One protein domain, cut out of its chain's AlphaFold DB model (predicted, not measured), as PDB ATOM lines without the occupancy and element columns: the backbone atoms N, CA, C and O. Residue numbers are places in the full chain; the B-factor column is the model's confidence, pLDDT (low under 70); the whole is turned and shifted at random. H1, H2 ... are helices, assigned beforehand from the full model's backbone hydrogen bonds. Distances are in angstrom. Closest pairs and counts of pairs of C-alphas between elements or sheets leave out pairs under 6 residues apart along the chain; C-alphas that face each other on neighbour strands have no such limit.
ATOM      1  N   SER A   2     142.286 180.014  41.857       39.72
ATOM      2  CA  SER A   2     142.469 179.340  43.158       39.72
ATOM      3  C   SER A   2     143.763 178.520  43.224       39.72
ATOM      4  O   SER A   2     144.142 177.870  42.250       39.72
ATOM      5  N   THR A   3     144.378 178.497  44.405       53.97
ATOM      6  CA  THR A   3     145.667 177.887  44.798       53.97
ATOM      7  C   THR A   3     145.777 176.357  44.725       53.97
ATOM      8  O   THR A   3     146.729 175.788  45.258       53.97
ATOM      9  N   GLY A   4     144.858 175.661  44.045       56.69
ATOM     10  CA  GLY A   4     144.751 174.193  44.094       56.69
ATOM     11  C   GLY A   4     146.046 173.429  43.786       56.69
ATOM     12  O   GLY A   4     146.326 172.434  44.442       56.69
ATOM     13  N   SER A   5     146.884 173.935  42.875       64.56
ATOM     14  CA  SER A   5     148.179 173.317  42.545       64.56
ATOM     15  C   SER A   5     149.200 173.355  43.693       64.56
ATOM     16  O   SER A   5     150.051 172.474  43.768       64.56
ATOM     17  N   GLN A   6     149.127 174.343  44.591       81.00
ATOM     18  CA  GLN A   6     150.137 174.567  45.632       81.00
ATOM     19  C   GLN A   6     149.735 173.930  46.967       81.00
ATOM     20  O   GLN A   6     150.543 173.229  47.573       81.00
ATOM     21  N   LEU A   7     148.460 174.052  47.357       85.00
ATOM     22  CA  LEU A   7     147.871 173.236  48.424       85.00
ATOM     23  C   LEU A   7     147.920 171.740  48.067       85.00
ATOM     24  O   LEU A   7     148.291 170.917  48.898       85.00
ATOM     25  N   GLY A   8     147.609 171.386  46.817       86.69
ATOM     26  CA  GLY A   8     147.687 170.009  46.337       86.69
ATOM     27  C   GLY A   8     149.101 169.431  46.415       86.69
ATOM     28  O   GLY A   8     149.262 168.327  46.921       86.69
ATOM     29  N   ALA A   9     150.129 170.173  45.987       87.44
ATOM     30  CA  ALA A   9     151.517 169.716  46.094       87.44
ATOM     31  C   ALA A   9     151.963 169.495  47.554       87.44
ATOM     32  O   ALA A   9     152.708 168.558  47.828       87.44
ATOM     33  N   ILE A  10     151.477 170.310  48.498       89.25
ATOM     34  CA  ILE A  10     151.722 170.135  49.940       89.25
ATOM     35  C   ILE A  10     151.083 168.842  50.469       89.25
ATOM     36  O   ILE A  10     151.724 168.113  51.223       89.25
ATOM     37  N   LEU A  11     149.850 168.528  50.055       88.50
ATOM     38  CA  LEU A  11     149.146 167.309  50.477       88.50
ATOM     39  C   LEU A  11     149.703 166.040  49.804       88.50
ATOM     40  O   LEU A  11     149.775 164.998  50.453       88.50
ATOM     41  N   GLU A  12     150.185 166.139  48.560       90.44
ATOM     42  CA  GLU A  12     150.933 165.069  47.876       90.44
ATOM     43  C   GLU A  12     152.253 164.766  48.605       90.44
ATOM     44  O   GLU A  12     152.537 163.616  48.935       90.44
ATOM     45  N   GLN A  13     153.028 165.797  48.962       87.94
ATOM     46  CA  GLN A  13     154.271 165.640  49.731       87.94
ATOM     47  C   GLN A  13     154.048 165.151  51.172       87.94
ATOM     48  O   GLN A  13     154.964 164.588  51.769       87.94
ATOM     49  N   ALA A  14     152.856 165.361  51.736       86.56
ATOM     50  CA  ALA A  14     152.455 164.806  53.027       86.56
ATOM     51  C   ALA A  14     151.950 163.350  52.938       86.56
ATOM     52  O   ALA A  14     151.709 162.737  53.975       86.56
ATOM     53  N   GLY A  15     151.781 162.794  51.729       88.06
ATOM     54  CA  GLY A  15     151.231 161.452  51.516       88.06
ATOM     55  C   GLY A  15     149.722 161.332  51.769       88.06
ATOM     56  O   GLY A  15     149.228 160.221  51.923       88.06
ATOM     57  N   LEU A  16     148.996 162.457  51.825       88.81
ATOM     58  CA  LEU A  16     147.549 162.500  52.092       88.81
ATOM     59  C   LEU A  16     146.693 162.360  50.821       88.81
ATOM     60  O   LEU A  16     145.509 162.054  50.914       88.81
ATOM     61  N   VAL A  17     147.270 162.627  49.645       89.69
ATOM     62  CA  VAL A  17     146.593 162.574  48.339       89.69
ATOM     63  C   VAL A  17     147.588 162.078  47.287       89.69
ATOM     64  O   VAL A  17     148.701 162.592  47.208       89.69
ATOM     65  N   GLU A  18     147.202 161.109  46.458       91.12
ATOM     66  CA  GLU A  18     148.050 160.625  45.358       91.12
ATOM     67  C   GLU A  18     148.052 161.599  44.161       91.12
ATOM     68  O   GLU A  18     147.101 162.356  43.960       91.12
ATOM     69  N   ALA A  19     149.102 161.596  43.331       88.69
ATOM     70  CA  ALA A  19     149.243 162.537  42.212       88.69
ATOM     71  C   ALA A  19     148.054 162.501  41.223       88.69
ATOM     72  O   ALA A  19     147.561 163.555  40.809       88.69
ATOM     73  N   ASP A  20     147.544 161.306  40.904       88.38
ATOM     74  CA  ASP A  20     146.382 161.124  40.021       88.38
ATOM     75  C   ASP A  20     145.089 161.643  40.672       88.38
ATOM     76  O   ASP A  20     144.298 162.347  40.031       88.38
ATOM     77  N   GLN A  21     144.909 161.396  41.977       87.81
ATOM     78  CA  GLN A  21     143.808 161.965  42.759       87.81
ATOM     79  C   GLN A  21     143.885 163.496  42.752       87.81
ATOM     80  O   GLN A  21     142.899 164.156  42.415       87.81
ATOM     81  N   ARG A  22     145.056 164.085  43.045       90.56
ATOM     82  CA  ARG A  22     145.258 165.540  42.992       90.56
ATOM     83  C   ARG A  22     144.875 166.091  41.628       90.56
ATOM     84  O   ARG A  22     144.178 167.100  41.582       90.56
ATOM     85  N   GLN A  23     145.284 165.455  40.529       88.56
ATOM     86  CA  GLN A  23     144.925 165.924  39.192       88.56
ATOM     87  C   GLN A  23     143.401 165.910  38.968       88.56
ATOM     88  O   GLN A  23     142.857 166.899  38.470       88.56
ATOM     89  N   GLY A  24     142.702 164.852  39.392       88.81
ATOM     90  CA  GLY A  24     141.237 164.776  39.347       88.81
ATOM     91  C   GLY A  24     140.557 165.887  40.157       88.81
ATOM     92  O   GLY A  24     139.749 166.653  39.621       88.81
ATOM     93  N   TYR A  25     140.939 166.051  41.426       89.12
ATOM     94  CA  TYR A  25     140.394 167.094  42.303       89.12
ATOM     95  C   TYR A  25     140.768 168.514  41.860       89.12
ATOM     96  O   TYR A  25     139.974 169.438  42.029       89.12
ATOM     97  N   GLU A  26     141.924 168.714  41.226       88.75
ATOM     98  CA  GLU A  26     142.298 169.992  40.620       88.75
ATOM     99  C   GLU A  26     141.420 170.348  39.416       88.75
ATOM    100  O   GLU A  26     141.097 171.523  39.238       88.75
ATOM    101  N   VAL A  27     141.039 169.377  38.578       90.06
ATOM    102  CA  VAL A  27     140.088 169.602  37.475       90.06
ATOM    103  C   VAL A  27     138.700 169.907  38.037       90.06
ATOM    104  O   VAL A  27     138.087 170.892  37.625       90.06
ATOM    105  N   ARG A  28     138.245 169.144  39.038       89.56
ATOM    106  CA  ARG A  28     136.946 169.340  39.697       89.56
ATOM    107  C   ARG A  28     136.830 170.685  40.428       89.56
ATOM    108  O   ARG A  28     135.815 171.363  40.317       89.56
ATOM    109  N   ALA A  29     137.899 171.141  41.084       87.75
ATOM    110  CA  ALA A  29     137.986 172.484  41.667       87.75
ATOM    111  C   ALA A  29     137.809 173.591  40.611       87.75
ATOM    112  O   ALA A  29     137.173 174.616  40.862       87.75
ATOM    113  N   LYS A  30     138.353 173.379  39.404       87.31
ATOM    114  CA  LYS A  30     138.279 174.334  38.287       87.31
ATOM    115  C   LYS A  30     136.908 174.322  37.594       87.31
ATOM    116  O   LYS A  30     136.515 175.373  37.094       87.31
ATOM    117  N   SER A  31     136.179 173.200  37.583       89.00
ATOM    118  CA  SER A  31     134.823 173.108  37.012       89.00
ATOM    119  C   SER A  31     133.716 173.541  37.982       89.00
ATOM    120  O   SER A  31     132.847 174.313  37.587       89.00
ATOM    121  N   GLU A  32     133.760 173.119  39.252       86.62
ATOM    122  CA  GLU A  32     132.795 173.546  40.284       86.62
ATOM    123  C   GLU A  32     133.057 174.977  40.795       86.62
ATOM    124  O   GLU A  32     132.198 175.577  41.441       86.62
ATOM    125  N   GLY A  33     134.249 175.534  40.546       83.75
ATOM    126  CA  GLY A  33     134.659 176.845  41.060       83.75
ATOM    127  C   GLY A  33     134.921 176.873  42.573       83.75
ATOM    128  O   GLY A  33     134.983 177.953  43.164       83.75
ATOM    129  N   ARG A  34     135.063 175.700  43.203       83.31
ATOM    130  CA  ARG A  34     135.285 175.515  44.645       83.31
ATOM    131  C   ARG A  34     136.776 175.354  44.973       83.31
ATOM    132  O   ARG A  34     137.525 174.823  44.151       83.31
ATOM    133  N   PRO A  35     137.236 175.783  46.162       83.06
ATOM    134  CA  PRO A  35     138.630 175.618  46.554       83.06
ATOM    135  C   PRO A  35     138.967 174.135  46.771       83.06
ATOM    136  O   PRO A  35     138.216 173.399  47.405       83.06
ATOM    137  N   PHE A  36     140.132 173.717  46.272       85.88
ATOM    138  CA  PHE A  36     140.598 172.322  46.239       85.88
ATOM    139  C   PHE A  36     140.479 171.592  47.591       85.88
ATOM    140  O   PHE A  36     139.908 170.505  47.658       85.88
ATOM    141  N   GLY A  37     140.928 172.218  48.685       84.88
ATOM    142  CA  GLY A  37     140.833 171.630  50.027       84.88
ATOM    143  C   GLY A  37     139.396 171.415  50.520       84.88
ATOM    144  O   GLY A  37     139.147 170.482  51.272       84.88
ATOM    145  N   GLU A  38     138.423 172.215  50.073       85.25
ATOM    146  CA  GLU A  38     137.012 172.034  50.454       85.25
ATOM    147  C   GLU A  38     136.334 170.886  49.689       85.25
ATOM    148  O   GLU A  38     135.325 170.362  50.156       85.25
ATOM    149  N   LEU A  39     136.881 170.464  48.543       88.81
ATOM    150  CA  LEU A  39     136.442 169.243  47.861       88.81
ATOM    151  C   LEU A  39     136.956 167.994  48.584       88.81
ATOM    152  O   LEU A  39     136.155 167.128  48.919       88.81
ATOM    153  N   LEU A  40     138.251 167.945  48.923       88.56
ATOM    154  CA  LEU A  40     138.834 166.828  49.683       88.56
ATOM    155  C   LEU A  40     138.135 166.609  51.038       88.56
ATOM    156  O   LEU A  40     137.901 165.468  51.433       88.56
ATOM    157  N   LEU A  41     137.750 167.699  51.714       89.38
ATOM    158  CA  LEU A  41     136.972 167.669  52.959       89.38
ATOM    159  C   LEU A  41     135.508 167.241  52.774       89.38
ATOM    160  O   LEU A  41     134.926 166.662  53.689       89.38
ATOM    161  N   ALA A  42     134.885 167.563  51.635       88.38
ATOM    162  CA  ALA A  42     133.489 167.208  51.366       88.38
ATOM    163  C   ALA A  42     133.337 165.720  51.024       88.38
ATOM    164  O   ALA A  42     132.403 165.070  51.499       88.38
ATOM    165  N   ASP A  43     134.283 165.194  50.248       87.62
ATOM    166  CA  ASP A  43     134.313 163.797  49.817       87.62
ATOM    167  C   ASP A  43     134.939 162.882  50.888       87.62
ATOM    168  O   ASP A  43     134.676 161.682  50.912       87.62
ATOM    169  N   GLY A  44     135.693 163.456  51.836       87.81
ATOM    170  CA  GLY A  44     136.207 162.769  53.024       87.81
ATOM    171  C   GLY A  44     137.564 162.085  52.842       87.81
ATOM    172  O   GLY A  44     137.891 161.203  53.628       87.81
ATOM    173  N   ILE A  45     138.346 162.485  51.832       88.62
ATOM    174  CA  ILE A  45     139.698 161.947  51.575       88.62
ATOM    175  C   ILE A  45     140.722 162.454  52.597       88.62
ATOM    176  O   ILE A  45     141.660 161.739  52.931       88.62
ATOM    177  N   CYS A  46     140.535 163.670  53.116       88.94
ATOM    178  CA  CYS A  46     141.362 164.226  54.186       88.94
ATOM    179  C   CYS A  46     140.475 164.824  55.282       88.94
ATOM    180  O   CYS A  46     139.360 165.279  55.018       88.94
ATOM    181  N   LEU A  47     140.999 164.899  56.502       90.62
ATOM    182  CA  LEU A  47     140.402 165.596  57.639       90.62
ATOM    183  C   LEU A  47     140.921 167.043  57.741       90.62
ATOM    184  O   LEU A  47     142.027 167.363  57.301       90.62
TER     185      LEU A  47
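This is residues 2 to 47 of the 573 residues of the protein "T2SSE_N domain-containing protein" of Myxococcales bacterium (UniProt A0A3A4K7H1). The longest helix, H2, lies side by side with H1 as a helical hairpin, and H3 begins against this pair and leads away from it, roughly as the stem of a T whose bar is H1 and H2. The printed part has 46 residues with three named helices, in the order H1, H2, H3, and no named strand; the class is all helix. It is compact, with a radius of gyration of the C-alphas of 9.2 A, and spans 25 by 19 by 16 A.

H2, residues 19 to 32, touches H1, residues 4 to 13; the closest C-alphas are those of Gly 4 and Glu 26, 6.0 A apart. The two form a hairpin, running opposite ways at a shallow tilt of 22 degrees. H3, residues 36 to 43, touches H2, which meets it with residues 25 to 29 alone; the closest C-alphas, of Ala 29 and Phe 36, are 5.3 A apart. Their lines are about perpendicular, at 84 degrees. H3 also touches H1, where the C-alphas of Gly 4 and Phe 36 come closest, at 5.0 A. These two run the same way at a steep tilt of 68 degrees, only just short of about perpendicular. The helix packing is mostly crossed, but only just: 1 of the 3 touching pairs is at a shallow tilt. In H1, H2 and H3 every O i to N i+4 pair is within hydrogen-bond range.

H2 measures 19.9 A from C-alpha 19 at (149.243, 162.537, 42.212) to C-alpha 32. H1 measures 14.0 A and begins with C-alpha 4 at (144.751, 174.193, 44.094). H3 measures 11.2 A and ends with C-alpha 43 at (134.313, 163.797, 49.817).

The two C-alphas farthest apart, of Ala 14 and Ser 31, are 25.2 A from each other. The printed part has no cut, and the links H1 to H2 and H2 to H3 are tight. The mean pLDDT of the printed part is 84.8; residues 2 to 5 are under 70.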